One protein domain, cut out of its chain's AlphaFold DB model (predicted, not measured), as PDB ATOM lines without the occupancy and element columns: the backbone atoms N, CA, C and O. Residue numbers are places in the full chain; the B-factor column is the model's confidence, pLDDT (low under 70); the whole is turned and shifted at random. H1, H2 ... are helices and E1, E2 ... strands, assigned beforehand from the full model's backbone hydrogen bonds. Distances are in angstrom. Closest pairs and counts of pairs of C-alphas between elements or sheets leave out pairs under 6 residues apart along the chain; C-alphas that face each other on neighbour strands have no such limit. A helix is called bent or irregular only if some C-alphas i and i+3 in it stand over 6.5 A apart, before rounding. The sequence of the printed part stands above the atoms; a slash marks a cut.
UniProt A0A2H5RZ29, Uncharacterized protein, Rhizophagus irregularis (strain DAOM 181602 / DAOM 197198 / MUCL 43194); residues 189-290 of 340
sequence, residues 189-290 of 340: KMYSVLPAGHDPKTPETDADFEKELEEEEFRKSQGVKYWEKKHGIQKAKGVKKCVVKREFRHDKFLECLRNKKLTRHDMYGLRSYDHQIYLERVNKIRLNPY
ATOM      1  N   LYS A 189     156.063 194.736 131.131       80.50
ATOM      2  CA  LYS A 189     155.073 195.076 132.178       80.50
ATOM      3  C   LYS A 189     154.688 196.583 132.215       80.50
ATOM      4  O   LYS A 189     154.225 197.078 133.246       80.50
ATOM      5  N   MET A 190     154.839 197.306 131.096       85.94
ATOM      6  CA  MET A 190     154.337 198.673 130.862       85.94
ATOM      7  C   MET A 190     153.717 198.802 129.457       85.94
ATOM      8  O   MET A 190     154.415 199.054 128.473       85.94
ATOM      9  N   TYR A 191     152.399 198.618 129.373       89.19
ATOM     10  CA  TYR A 191     151.648 198.579 128.116       89.19
ATOM     11  C   TYR A 191     150.180 198.987 128.297       89.19
ATOM     12  O   TYR A 191     149.661 198.995 129.416       89.19
ATOM     13  N   SER A 192     149.503 199.255 127.181       88.56
ATOM     14  CA  SER A 192     148.058 199.467 127.100       88.56
ATOM     15  C   SER A 192     147.478 198.740 125.886       88.56
ATOM     16  O   SER A 192     148.083 198.764 124.818       88.56
ATOM     17  N   VAL A 193     146.326 198.087 126.047       86.69
ATOM     18  CA  VAL A 193     145.655 197.277 125.012       86.69
ATOM     19  C   VAL A 193     144.188 197.692 124.910       86.69
ATOM     20  O   VAL A 193     143.491 197.674 125.926       86.69
ATOM     21  N   LEU A 194     143.715 198.033 123.711       82.69
ATOM     22  CA  LEU A 194     142.308 198.307 123.401       82.69
ATOM     23  C   LEU A 194     141.696 197.137 122.610       82.69
ATOM     24  O   LEU A 194     142.318 196.673 121.649       82.69
ATOM     25  N   PRO A 195     140.489 196.662 122.967       77.06
ATOM     26  CA  PRO A 195     139.732 195.755 122.114       77.06
ATOM     27  C   PRO A 195     139.305 196.424 120.796       77.06
ATOM     28  O   PRO A 195     139.178 197.645 120.719       77.06
ATOM     29  N   ALA A 196     139.072 195.623 119.761       70.88
ATOM     30  CA  ALA A 196     138.494 196.080 118.503       70.88
ATOM     31  C   ALA A 196     137.007 196.433 118.688       70.88
ATOM     32  O   ALA A 196     136.294 195.752 119.419       70.88
ATOM     33  N   GLY A 197     136.542 197.494 118.023       62.56
ATOM     34  CA  GLY A 197     135.164 197.991 118.140       62.56
ATOM     35  C   GLY A 197     134.908 198.924 119.331       62.56
ATOM     36  O   GLY A 197     133.887 199.607 119.342       62.56
ATOM     37  N   HIS A 198     135.834 199.026 120.291       61.78
ATOM     38  CA  HIS A 198     135.739 200.012 121.370       61.78
ATOM     39  C   HIS A 198     136.001 201.426 120.861       61.78
ATOM     40  O   HIS A 198     137.060 201.714 120.306       61.78
ATOM     41  N   ASP A 199     135.054 202.325 121.120       53.59
ATOM     42  CA  ASP A 199     135.230 203.755 120.894       53.59
ATOM     43  C   ASP A 199     136.324 204.303 121.841       53.59
ATOM     44  O   ASP A 199     136.202 204.147 123.061       53.59
ATOM     45  N   PRO A 200     137.392 204.949 121.333       51.66
ATOM     46  CA  PRO A 200     138.428 205.560 122.162       51.66
ATOM     47  C   PRO A 200     137.972 206.835 122.896       51.66
ATOM     48  O   PRO A 200     138.817 207.500 123.500       51.66
ATOM     49  N   LYS A 201     136.667 207.167 122.907       51.34
ATOM     50  CA  LYS A 201     136.027 208.058 123.896       51.34
ATOM     51  C   LYS A 201     136.221 207.544 125.328       51.34
ATOM     52  O   LYS A 201     135.314 207.028 125.978       51.34
ATOM     53  N   THR A 202     137.427 207.741 125.848       52.22
ATOM     54  CA  THR A 202     137.681 207.743 127.286       52.22
ATOM     55  C   THR A 202     136.800 208.800 127.957       52.22
ATOM     56  O   THR A 202     136.694 209.886 127.383       52.22
ATOM     57  N   PRO A 203     136.255 208.546 129.163       55.28
ATOM     58  CA  PRO A 203     135.508 209.539 129.943       55.28
ATOM     59  C   PRO A 203     136.224 210.897 129.956       55.28
ATOM     60  O   PRO A 203     137.388 210.962 130.346       55.28
ATOM     61  N   GLU A 204     135.590 211.968 129.473       48.75
ATOM     62  CA  GLU A 204     136.303 213.217 129.155       48.75
ATOM     63  C   GLU A 204     136.911 213.867 130.408       48.75
ATOM     64  O   GLU A 204     138.049 214.342 130.365       48.75
ATOM     65  N   THR A 205     136.225 213.775 131.550       57.62
ATOM     66  CA  THR A 205     136.714 214.217 132.863       57.62
ATOM     67  C   THR A 205     137.078 213.043 133.785       57.62
ATOM     68  O   THR A 205     136.882 211.873 133.449       57.62
ATOM     69  N   ASP A 206     137.624 213.334 134.972       58.66
ATOM     70  CA  ASP A 206     137.781 212.325 136.031       58.66
ATOM     71  C   ASP A 206     136.431 211.939 136.671       58.66
ATOM     72  O   ASP A 206     136.267 210.796 137.090       58.66
ATOM     73  N   ALA A 207     135.438 212.840 136.683       60.78
ATOM     74  CA  ALA A 207     134.113 212.576 137.255       60.78
ATOM     75  C   ALA A 207     133.317 211.550 136.430       60.78
ATOM     76  O   ALA A 207     132.657 210.676 136.989       60.78
ATOM     77  N   ASP A 208     133.435 211.604 135.099       62.12
ATOM     78  CA  ASP A 208     132.852 210.596 134.204       62.12
ATOM     79  C   ASP A 208     133.459 209.204 134.469       62.12
ATOM     80  O   ASP A 208     132.756 208.194 134.454       62.12
ATOM     81  N   PHE A 209     134.762 209.146 134.769       63.31
ATOM     82  CA  PHE A 209     135.459 207.903 135.100       63.31
ATOM     83  C   PHE A 209     135.076 207.359 136.484       63.31
ATOM     84  O   PHE A 209     134.889 206.151 136.633       63.31
ATOM     85  N   GLU A 210     134.942 208.223 137.492       66.19
ATOM     86  CA  GLU A 210     134.490 207.823 138.831       66.19
ATOM     87  C   GLU A 210     133.053 207.280 138.782       66.19
ATOM     88  O   GLU A 210     132.804 206.187 139.291       66.19
ATOM     89  N   LYS A 211     132.154 207.929 138.030       68.50
ATOM     90  CA  LYS A 211     130.797 207.425 137.775       68.50
ATOM     91  C   LYS A 211     130.787 206.052 137.088       68.50
ATOM     92  O   LYS A 211     130.025 205.172 137.487       68.50
ATOM     93  N   GLU A 212     131.641 205.821 136.088       66.44
ATOM     94  CA  GLU A 212     131.745 204.490 135.470       66.44
ATOM     95  C   GLU A 212     132.319 203.425 136.415       66.44
ATOM     96  O   GLU A 212     131.951 202.255 136.296       66.44
ATOM     97  N   LEU A 213     133.190 203.790 137.364       67.56
ATOM     98  CA  LEU A 213     133.639 202.863 138.408       67.56
ATOM     99  C   LEU A 213     132.510 202.506 139.378       67.56
ATOM    100  O   LEU A 213     132.367 201.326 139.701       67.56
ATOM    101  N   GLU A 214     131.700 203.480 139.796       70.06
ATOM    102  CA  GLU A 214     130.525 203.254 140.645       70.06
ATOM    103  C   GLU A 214     129.490 202.360 139.945       70.06
ATOM    104  O   GLU A 214     129.048 201.367 140.526       70.06
ATOM    105  N   GLU A 215     129.179 202.616 138.668       69.38
ATOM    106  CA  GLU A 215     128.345 201.723 137.848       69.38
ATOM    107  C   GLU A 215     128.950 200.311 137.746       69.38
ATOM    108  O   GLU A 215     128.227 199.311 137.813       69.38
ATOM    109  N   GLU A 216     130.278 200.194 137.611       66.44
ATOM    110  CA  GLU A 216     130.947 198.896 137.551       66.44
ATOM    111  C   GLU A 216     130.904 198.157 138.899       66.44
ATOM    112  O   GLU A 216     130.855 196.928 138.903       66.44
ATOM    113  N   GLU A 217     130.979 198.836 140.044       67.94
ATOM    114  CA  GLU A 217     130.928 198.207 141.375       67.94
ATOM    115  C   GLU A 217     129.492 197.890 141.812       67.94
ATOM    116  O   GLU A 217     129.247 196.793 142.317       67.94
ATOM    117  N   PHE A 218     128.520 198.738 141.470       67.81
ATOM    118  CA  PHE A 218     127.093 198.435 141.613       67.81
ATOM    119  C   PHE A 218     126.681 197.209 140.780       67.81
ATOM    120  O   PHE A 218     126.004 196.310 141.274       67.81
ATOM    121  N   ARG A 219     127.151 197.083 139.529       65.06
ATOM    122  CA  ARG A 219     126.896 195.877 138.714       65.06
ATOM    123  C   ARG A 219     127.498 194.603 139.322       65.06
ATOM    124  O   ARG A 219     126.895 193.536 139.201       65.06
ATOM    125  N   LYS A 220     128.642 194.702 140.013       65.75
ATOM    126  CA  LYS A 220     129.242 193.569 140.744       65.75
ATOM    127  C   LYS A 220     128.411 193.180 141.972       65.75
ATOM    128  O   LYS A 220     128.195 191.988 142.171       65.75
ATOM    129  N   SER A 221     127.913 194.142 142.757       67.00
ATOM    130  CA  SER A 221     127.072 193.844 143.931       67.00
ATOM    131  C   SER A 221     125.695 193.280 143.554       67.00
ATOM    132  O   SER A 221     125.169 192.439 144.276       67.00
ATOM    133  N   GLN A 222     125.173 193.619 142.369       67.25
ATOM    134  CA  GLN A 222     124.006 192.967 141.750       67.25
ATOM    135  C   GLN A 222     124.306 191.565 141.161       67.25
ATOM    136  O   GLN A 222     123.468 190.982 140.475       67.25
ATOM    137  N   GLY A 223     125.502 191.003 141.379       56.19
ATOM    138  CA  GLY A 223     125.859 189.642 140.959       56.19
ATOM    139  C   GLY A 223     126.043 189.440 139.447       56.19
ATOM    140  O   GLY A 223     126.176 188.298 138.993       56.19
ATOM    141  N   VAL A 224     126.077 190.517 138.652       53.53
ATOM    142  CA  VAL A 224     126.183 190.455 137.186       53.53
ATOM    143  C   VAL A 224     127.585 189.987 136.781       53.53
ATOM    144  O   VAL A 224     128.553 190.741 136.822       53.53
ATOM    145  N   LYS A 225     127.716 188.720 136.367       44.81
ATOM    146  CA  LYS A 225     129.014 188.085 136.032       44.81
ATOM    147  C   LYS A 225     129.595 188.497 134.670       44.81
ATOM    148  O   LYS A 225     130.792 188.307 134.430       44.81
ATOM    149  N   TYR A 226     128.767 189.052 133.787       43.56
ATOM    150  CA  TYR A 226     129.136 189.420 132.421       43.56
ATOM    151  C   TYR A 226     128.724 190.860 132.124       43.56
ATOM    152  O   TYR A 226     127.548 191.200 132.150       43.56
ATOM    153  N   TRP A 227     129.718 191.690 131.827       47.09
ATOM    154  CA  TRP A 227     129.566 193.010 131.235       47.09
ATOM    155  C   TRP A 227     130.728 193.231 130.265       47.09
ATOM    156  O   TRP A 227     131.815 192.664 130.448       47.09
ATOM    157  N   GLU A 228     130.501 194.051 129.245       44.09
ATOM    158  CA  GLU A 228     131.570 194.578 128.402       44.09
ATOM    159  C   GLU A 228     132.483 195.458 129.259       44.09
ATOM    160  O   GLU A 228     132.033 196.407 129.908       44.09
ATOM    161  N   LYS A 229     133.785 195.162 129.272       46.41
ATOM    162  CA  LYS A 229     134.758 196.090 129.850       46.41
ATOM    163  C   LYS A 229     134.807 197.309 128.927       46.41
ATOM    164  O   LYS A 229     135.461 197.230 127.897       46.41
ATOM    165  N   LYS A 230     134.192 198.440 129.285       50.81
ATOM    166  CA  LYS A 230     134.388 199.719 128.561       50.81
ATOM    167  C   LYS A 230     135.866 200.145 128.487       50.81
ATOM    168  O   LYS A 230     136.264 200.908 127.619       50.81
ATOM    169  N   HIS A 231     136.691 199.614 129.389       56.84
ATOM    170  CA  HIS A 231     138.100 199.947 129.534       56.84
ATOM    171  C   HIS A 231     139.028 198.863 128.968       56.84
ATOM    172  O   HIS A 231     138.913 197.683 129.311       56.84
ATOM    173  N   GLY A 232     140.020 199.302 128.187       68.75
ATOM    174  CA  GLY A 232     141.170 198.488 127.790       68.75
ATOM    175  C   GLY A 232     142.028 198.003 128.969       68.75
ATOM    176  O   GLY A 232     141.784 198.328 130.132       68.75
ATOM    177  N   ILE A 233     143.061 197.211 128.679       81.50
ATOM    178  CA  ILE A 233     143.962 196.636 129.687       81.50
ATOM    179  C   ILE A 233     145.234 197.479 129.778       81.50
ATOM    180  O   ILE A 233     146.118 197.358 128.931       81.50
ATOM    181  N   GLN A 234     145.367 198.286 130.834       85.62
ATOM    182  CA  GLN A 234     146.567 199.093 131.085       85.62
ATOM    183  C   GLN A 234     147.424 198.509 132.217       85.62
ATOM    184  O   GLN A 234     146.921 198.004 133.227       85.62
ATOM    185  N   LYS A 235     148.748 198.584 132.061       86.81
ATOM    186  CA  LYS A 235     149.752 198.185 133.058       86.81
ATOM    187  C   LYS A 235     150.878 199.215 133.088       86.81
ATOM    188  O   LYS A 235     151.386 199.608 132.043       86.81
ATOM    189  N   ALA A 236     151.344 199.569 134.283       84.81
ATOM    190  CA  ALA A 236     152.575 200.334 134.469       84.81
ATOM    191  C   ALA A 236     153.332 199.815 135.702       84.81
ATOM    192  O   ALA A 236     152.944 200.070 136.846       84.81
ATOM    193  N   LYS A 237     154.409 199.048 135.480       81.19
ATOM    194  CA  LYS A 237     155.241 198.482 136.553       81.19
ATOM    195  C   LYS A 237     155.728 199.574 137.517       81.19
ATOM    196  O   LYS A 237     156.377 200.528 137.106       81.19
ATOM    197  N   GLY A 238     155.456 199.391 138.813       74.44
ATOM    198  CA  GLY A 238     155.877 200.298 139.893       74.44
ATOM    199  C   GLY A 238     154.851 201.368 140.298       74.44
ATOM    200  O   GLY A 238     155.055 202.030 141.325       74.44
ATOM    201  N   VAL A 239     153.750 201.498 139.548       76.38
ATOM    202  CA  VAL A 239     152.632 202.424 139.797       76.38
ATOM    203  C   VAL A 239     151.470 201.689 140.489       76.38
ATOM    204  O   VAL A 239     151.254 200.498 140.268       76.38
ATOM    205  N   LYS A 240     150.711 202.377 141.355       73.56
ATOM    206  CA  LYS A 240     149.536 201.811 142.049       73.56
ATOM    207  C   LYS A 240     148.383 201.569 141.063       73.56
ATOM    208  O   LYS A 240     148.083 202.437 140.251       73.56
ATOM    209  N   LYS A 241     147.678 200.438 141.197       75.88
ATOM    210  CA  LYS A 241     146.571 200.025 140.306       75.88
ATOM    211  C   LYS A 241     145.466 201.084 140.156       75.88
ATOM    212  O   LYS A 241     144.977 201.261 139.049       75.88
ATOM    213  N   CYS A 242     145.094 201.787 141.229       70.94
ATOM    214  CA  CYS A 242     144.114 202.882 141.186       70.94
ATOM    215  C   CYS A 242     144.591 204.066 140.324       70.94
ATOM    216  O   CYS A 242     143.860 204.516 139.451       70.94
ATOM    217  N   VAL A 243     145.846 204.493 140.501       73.88
ATOM    218  CA  VAL A 243     146.476 205.562 139.709       73.88
ATOM    219  C   VAL A 243     146.581 205.161 138.233       73.88
ATOM    220  O   VAL A 243     146.302 205.977 137.365       73.88
ATOM    221  N   VAL A 244     146.915 203.896 137.934       77.12
ATOM    222  CA  VAL A 244     146.891 203.376 136.552       77.12
ATOM    223  C   VAL A 244     145.474 203.423 135.974       77.12
ATOM    224  O   VAL A 244     145.296 203.931 134.875       77.12
ATOM    225  N   LYS A 245     144.465 202.950 136.721       71.75
ATOM    226  CA  LYS A 245     143.060 202.960 136.282       71.75
ATOM    227  C   LYS A 245     142.581 204.371 135.901       71.75
ATOM    228  O   LYS A 245     142.039 204.529 134.818       71.75
ATOM    229  N   ARG A 246     142.802 205.365 136.772       70.00
ATOM    230  CA  ARG A 246     142.318 206.748 136.592       70.00
ATOM    231  C   ARG A 246     143.128 207.550 135.568       70.00
ATOM    232  O   ARG A 246     142.564 208.208 134.703       70.00
ATOM    233  N   GLU A 247     144.457 207.497 135.656       74.06
ATOM    234  CA  GLU A 247     145.328 208.507 135.031       74.06
ATOM    235  C   GLU A 247     146.197 207.965 133.880       74.06
ATOM    236  O   GLU A 247     146.896 208.736 133.223       74.06
ATOM    237  N   PHE A 248     146.189 206.651 133.621       75.44
ATOM    238  CA  PHE A 248     146.967 206.019 132.547       75.44
ATOM    239  C   PHE A 248     146.031 205.487 131.453       75.44
ATOM    240  O   PHE A 248     145.981 204.292 131.166       75.44
ATOM    241  N   ARG A 249     145.282 206.406 130.843       79.69
ATOM    242  CA  ARG A 249     144.438 206.183 129.660       79.69
ATOM    243  C   ARG A 249     145.288 205.812 128.425       79.69
ATOM    244  O   ARG A 249     146.501 206.027 128.422       79.69
ATOM    245  N   HIS A 250     144.692 205.211 127.386       82.25
ATOM    246  CA  HIS A 250     145.454 204.681 126.234       82.25
ATOM    247  C   HIS A 250     146.161 205.779 125.421       82.25
ATOM    248  O   HIS A 250     147.328 205.623 125.058       82.25
ATOM    249  N   ASP A 251     145.502 206.926 125.242       78.69
ATOM    250  CA  ASP A 251     146.067 208.136 124.637       78.69
ATOM    251  C   ASP A 251     147.386 208.561 125.304       78.69
ATOM    252  O   ASP A 251     148.305 208.978 124.611       78.69
ATOM    253  N   LYS A 252     147.540 208.391 126.624       82.19
ATOM    254  CA  LYS A 252     148.770 208.758 127.346       82.19
ATOM    255  C   LYS A 252     149.938 207.818 127.047       82.19
ATOM    256  O   LYS A 252     151.087 208.256 127.090       82.19
ATOM    257  N   PHE A 253     149.680 206.559 126.682       85.75
ATOM    258  CA  PHE A 253     150.721 205.667 126.154       85.75
ATOM    259  C   PHE A 253     151.124 206.077 124.729       85.75
ATOM    260  O   PHE A 253     152.321 206.145 124.448       85.75
ATOM    261  N   LEU A 254     150.158 206.429 123.869       84.06
ATOM    262  CA  LEU A 254     150.422 206.974 122.529       84.06
ATOM    263  C   LEU A 254     151.184 208.307 122.584       84.06
ATOM    264  O   LEU A 254     152.152 208.491 121.849       84.06
ATOM    265  N   GLU A 255     150.792 209.219 123.474       82.94
ATOM    266  CA  GLU A 255     151.450 210.507 123.702       82.94
ATOM    267  C   GLU A 255     152.888 210.299 124.190       82.94
ATOM    268  O   GLU A 255     153.813 210.907 123.656       82.94
ATOM    269  N   CYS A 256     153.105 209.390 125.145       82.75
ATOM    270  CA  CYS A 256     154.441 209.041 125.626       82.75
ATOM    271  C   CYS A 256     155.338 208.488 124.504       82.75
ATOM    272  O   CYS A 256     156.495 208.897 124.393       82.75
ATOM    273  N   LEU A 257     154.805 207.600 123.653       84.88
ATOM    274  CA  LEU A 257     155.537 207.010 122.528       84.88
ATOM    275  C   LEU A 257     155.879 208.057 121.453       84.88
ATOM    276  O   LEU A 257     157.031 208.159 121.034       84.88
ATOM    277  N   ARG A 258     154.892 208.862 121.032       83.69
ATOM    278  CA  ARG A 258     155.026 209.852 119.946       83.69
ATOM    279  C   ARG A 258     155.835 211.081 120.371       83.69
ATOM    280  O   ARG A 258     156.776 211.463 119.680       83.69
ATOM    281  N   ASN A 259     155.512 211.668 121.527       78.38
ATOM    282  CA  ASN A 259     156.129 212.906 122.022       78.38
ATOM    283  C   ASN A 259     157.402 212.653 122.847       78.38
ATOM    284  O   ASN A 259     158.045 213.607 123.281       78.38
ATOM    285  N   LYS A 260     157.754 211.383 123.100       71.62
ATOM    286  CA  LYS A 260     158.973 210.935 123.805       71.62
ATOM    287  C   LYS A 260     159.136 211.509 125.223       71.62
ATOM    288  O   LYS A 260     160.218 211.485 125.807       71.62
ATOM    289  N   LYS A 261     158.045 212.012 125.805       68.38
ATOM    290  CA  LYS A 261     158.052 212.818 127.027       68.38
ATOM    291  C   LYS A 261     157.978 211.943 128.278       68.38
ATOM    292  O   LYS A 261     156.942 211.354 128.583       68.38
ATOM    293  N   LEU A 262     159.065 211.918 129.048       67.06
ATOM    294  CA  LEU A 262     159.096 211.304 130.376       67.06
ATOM    295  C   LEU A 262     158.072 211.982 131.303       67.06
ATOM    296  O   LEU A 262     158.164 213.183 131.562       67.06
ATOM    297  N   THR A 263     157.145 211.208 131.863       66.75
ATOM    298  CA  THR A 263     156.197 211.704 132.873       66.75
ATOM    299  C   THR A 263     156.655 211.323 134.281       66.75
ATOM    300  O   THR A 263     157.114 210.205 134.524       66.75
ATOM    301  N   ARG A 264     156.534 212.252 135.236       67.00
ATOM    302  CA  ARG A 264     156.778 212.032 136.672       67.00
ATOM    303  C   ARG A 264     155.588 212.535 137.477       67.00
ATOM    304  O   ARG A 264     154.965 213.511 137.080       67.00
ATOM    305  N   HIS A 265     155.295 211.884 138.596       65.88
ATOM    306  CA  HIS A 265     154.261 212.300 139.545       65.88
ATOM    307  C   HIS A 265     154.586 211.794 140.942       65.88
ATOM    308  O   HIS A 265     155.242 210.767 141.120       65.88
ATOM    309  N   ASP A 266     154.018 212.468 141.929       65.81
ATOM    310  CA  ASP A 266     154.027 212.017 143.308       65.81
ATOM    311  C   ASP A 266     153.046 210.868 143.542       65.81
ATOM    312  O   ASP A 266     151.922 210.847 143.034       65.81
ATOM    313  N   MET A 267     153.485 209.903 144.341       66.38
ATOM    314  CA  MET A 267     152.669 208.815 144.850       66.38
ATOM    315  C   MET A 267     152.788 208.777 146.368       66.38
ATOM    316  O   MET A 267     153.850 208.467 146.903       66.38
ATOM    317  N   TYR A 268     151.677 209.047 147.045       74.81
ATOM    318  CA  TYR A 268     151.569 208.926 148.494       74.81
ATOM    319  C   TYR A 268     151.303 207.472 148.898       74.81
ATOM    320  O   TYR A 268     150.538 206.752 148.237       74.81
ATOM    321  N   GLY A 269     151.912 207.013 149.987       71.81
ATOM    322  CA  GLY A 269     151.671 205.692 150.556       71.81
ATOM    323  C   GLY A 269     152.072 205.609 152.021       71.81
ATOM    324  O   GLY A 269     153.020 206.256 152.442       71.81
ATOM    325  N   LEU A 270     151.350 204.796 152.789       78.50
ATOM    326  CA  LEU A 270     151.764 204.460 154.144       78.50
ATOM    327  C   LEU A 270     152.905 203.438 154.088       78.50
ATOM    328  O   LEU A 270     152.838 202.461 153.335       78.50
ATOM    329  N   ARG A 271     153.943 203.674 154.887       75.12
ATOM    330  CA  ARG A 271     155.072 202.768 155.119       75.12
ATOM    331  C   ARG A 271     155.211 202.489 156.601       75.12
ATOM    332  O   ARG A 271     154.894 203.358 157.402       75.12
ATOM    333  N   SER A 272     155.719 201.309 156.937       78.62
ATOM    334  CA  SER A 272     156.203 201.006 158.280       78.62
ATOM    335  C   SER A 272     157.725 200.919 158.240       78.62
ATOM    336  O   SER A 272     158.261 200.190 157.402       78.62
ATOM    337  N   TYR A 273     158.389 201.666 159.116       79.06
ATOM    338  CA  TYR A 273     159.812 201.540 159.432       79.06
ATOM    339  C   TYR A 273     159.908 201.431 160.953       79.06
ATOM    340  O   TYR A 273     159.258 202.205 161.652       79.06
ATOM    341  N   ASP A 274     160.632 200.434 161.462       84.94
ATOM    342  CA  ASP A 274     160.821 200.193 162.902       84.94
ATOM    343  C   ASP A 274     159.507 200.229 163.714       84.94
ATOM    344  O   ASP A 274     159.404 200.798 164.798       84.94
ATOM    345  N   HIS A 275     158.470 199.612 163.130       81.94
ATOM    346  CA  HIS A 275     157.079 199.545 163.607       81.94
ATOM    347  C   HIS A 275     156.309 200.882 163.681       81.94
ATOM    348  O   HIS A 275     155.133 200.879 164.046       81.94
ATOM    349  N   GLN A 276     156.902 202.004 163.266       69.44
ATOM    350  CA  GLN A 276     156.243 203.309 163.159       69.44
ATOM    351  C   GLN A 276     155.697 203.543 161.742       69.44
ATOM    352  O   GLN A 276     156.335 203.185 160.750       69.44
ATOM    353  N   ILE A 277     154.504 204.143 161.632       84.06
ATOM    354  CA  ILE A 277     153.815 204.358 160.349       84.06
ATOM    355  C   ILE A 277     154.039 205.788 159.842       84.06
ATOM    356  O   ILE A 277     153.693 206.756 160.515       84.06
ATOM    357  N   TYR A 278     154.538 205.912 158.612       75.12
ATOM    358  CA  TYR A 278     154.857 207.180 157.951       75.12
ATOM    359  C   TYR A 278     154.073 207.352 156.645       75.12
ATOM    360  O   TYR A 278     153.856 206.388 155.907       75.12
ATOM    361  N   LEU A 279     153.708 208.596 156.316       80.56
ATOM    362  CA  LEU A 279     153.167 208.968 155.008       80.56
ATOM    363  C   LEU A 279     154.315 209.313 154.041       80.56
ATOM    364  O   LEU A 279     154.796 210.440 153.994       80.56
ATOM    365  N   GLU A 280     154.752 208.330 153.256       77.94
ATOM    366  CA  GLU A 280     155.810 208.473 152.253       77.94
ATOM    367  C   GLU A 280     155.259 209.139 150.973       77.94
ATOM    368  O   GLU A 280     154.310 208.637 150.363       77.94
ATOM    369  N   ARG A 281     155.872 210.248 150.528       72.88
ATOM    370  CA  ARG A 281     155.667 210.845 149.192       72.88
ATOM    371  C   ARG A 281     156.819 210.428 148.279       72.88
ATOM    372  O   ARG A 281     157.904 210.992 148.366       72.88
ATOM    373  N   VAL A 282     156.580 209.488 147.366       67.81
ATOM    374  CA  VAL A 282     157.588 209.071 146.376       67.81
ATOM    375  C   VAL A 282     157.289 209.711 145.026       67.81
ATOM    376  O   VAL A 282     156.287 209.374 144.394       67.81
ATOM    377  N   ASN A 283     158.171 210.586 144.542       67.50
ATOM    378  CA  ASN A 283     158.099 211.073 143.166       67.50
ATOM    379  C   ASN A 283     158.601 209.978 142.211       67.50
ATOM    380  O   ASN A 283     159.782 209.629 142.218       67.50
ATOM    381  N   LYS A 284     157.702 209.389 141.417       67.56
ATOM    382  CA  LYS A 284     158.016 208.280 140.508       67.56
ATOM    383  C   LYS A 284     157.885 208.679 139.048       67.56
ATOM    384  O   LYS A 284     156.967 209.397 138.653       67.56
ATOM    385  N   ILE A 285     158.770 208.110 138.232       65.00
ATOM    386  CA  ILE A 285     158.580 208.015 136.784       65.00
ATOM    387  C   ILE A 285     157.320 207.181 136.514       65.00
ATOM    388  O   ILE A 285     157.161 206.093 137.072       65.00
ATOM    389  N   ARG A 286     156.434 207.718 135.675       71.44
ATOM    390  CA  ARG A 286     155.185 207.099 135.226       71.44
ATOM    391  C   ARG A 286     155.428 206.312 133.942       71.44
ATOM    392  O   ARG A 286     155.891 205.176 134.002       71.44
ATOM    393  N   LEU A 287     155.127 206.913 132.794       77.00
ATOM    394  CA  LEU A 287     155.413 206.360 131.482       77.00
ATOM    395  C   LEU A 287     156.814 206.797 131.047       77.00
ATOM    396  O   LEU A 287     157.256 207.914 131.333       77.00
ATOM    397  N   ASN A 288     157.516 205.886 130.381       77.38
ATOM    398  CA  ASN A 288     158.880 206.082 129.917       77.38
ATOM    399  C   ASN A 288     159.028 205.435 128.534       77.38
ATOM    400  O   ASN A 288     158.874 204.214 128.466       77.38
ATOM    401  N   PRO A 289     159.343 206.198 127.475       77.50
ATOM    402  CA  PRO A 289     159.498 205.667 126.118       77.50
ATOM    403  C   PRO A 289     160.857 204.987 125.903       77.50
ATOM    404  O   PRO A 289     161.048 204.291 124.915       77.50
ATOM    405  N   TYR A 290     161.807 205.181 126.821       79.62
ATOM    406  CA  TYR A 290     163.084 204.476 126.810       79.62
ATOM    407  C   TYR A 290     162.927 203.063 127.398       79.62
ATOM    408  O   TYR A 290     162.590 202.908 128.581       79.62
TER     409      TYR A 290
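Overview. This is residues 189 to 290 of the 340 residues of an uncharacterized protein of Rhizophagus irregularis (strain DAOM 181602 / DAOM 197198 / MUCL 43194) (UniProt A0A2H5RZ29). A long two-stranded hairpin, E3 and E4, makes one arm of an open, loosely built domain. The small body next to it is a short two-stranded sheet, E1 and E2, with H2 packed on E2 and H3 on E1, while H1 makes a second arm. The printed part has 102 residues, in the order E1 H1 E2 H2 H3 E3 E4; both sheets are antiparallel and the class is mixed, helices and strands. It is loose, with a radius of gyration of the C-alphas of 16.3 A and spans of 47 by 39 by 24 A.

Along the chain. E3, residues 264 to 273, is 25.2 A long and bends by 64 degrees at residue 270. E4, residues 276 to 285, is 26.9 A long and ends at C-alpha 285 (158.580, 208.015, 136.784). E1, residues 190 to 195, is 17.3 A long and begins at C-alpha 190 (154.337, 198.673, 130.862). E2 is residues 233 to 236, 10.5 A. H1 is residues 206 to 221, 22.8 A; H2 is 241 to 247, 10.1 A; H3 is 250 to 259, 14.1 A.

Arrangement. In the hairpin of E3 and E4, N 269 and O 280 are 2.9 A apart, within hydrogen-bond range. E4 is apart from E1, E2 and the three helices. Between antiparallel E1 and E2, N 191 and O 235 are 3.0 A apart, within that range. The closest C-alphas of E2 and H2, Ala 236 and Val 244, are 6.8 A apart. Those of E1 and H3, Ser 192 and His 250, are 5.9 A apart. H1 and H2 are close but not clearly touching, Phe 209 to Arg 246 at 7.1 A between C-alphas, at a steep tilt of 40 degrees, opposite ways. In H1, H2 and H3 every O i to N i+4 pair is within hydrogen-bond range.

Size, cuts and confidence. The C-alphas farthest apart, Gly 197 and Asp 274, are 51.6 A apart. The printed part has no cut, and the link from H1 to E2 is long. Mean pLDDT of the printed part is 70.6; 47 residues are under 70, among them 197 to 213 and 215 to 232.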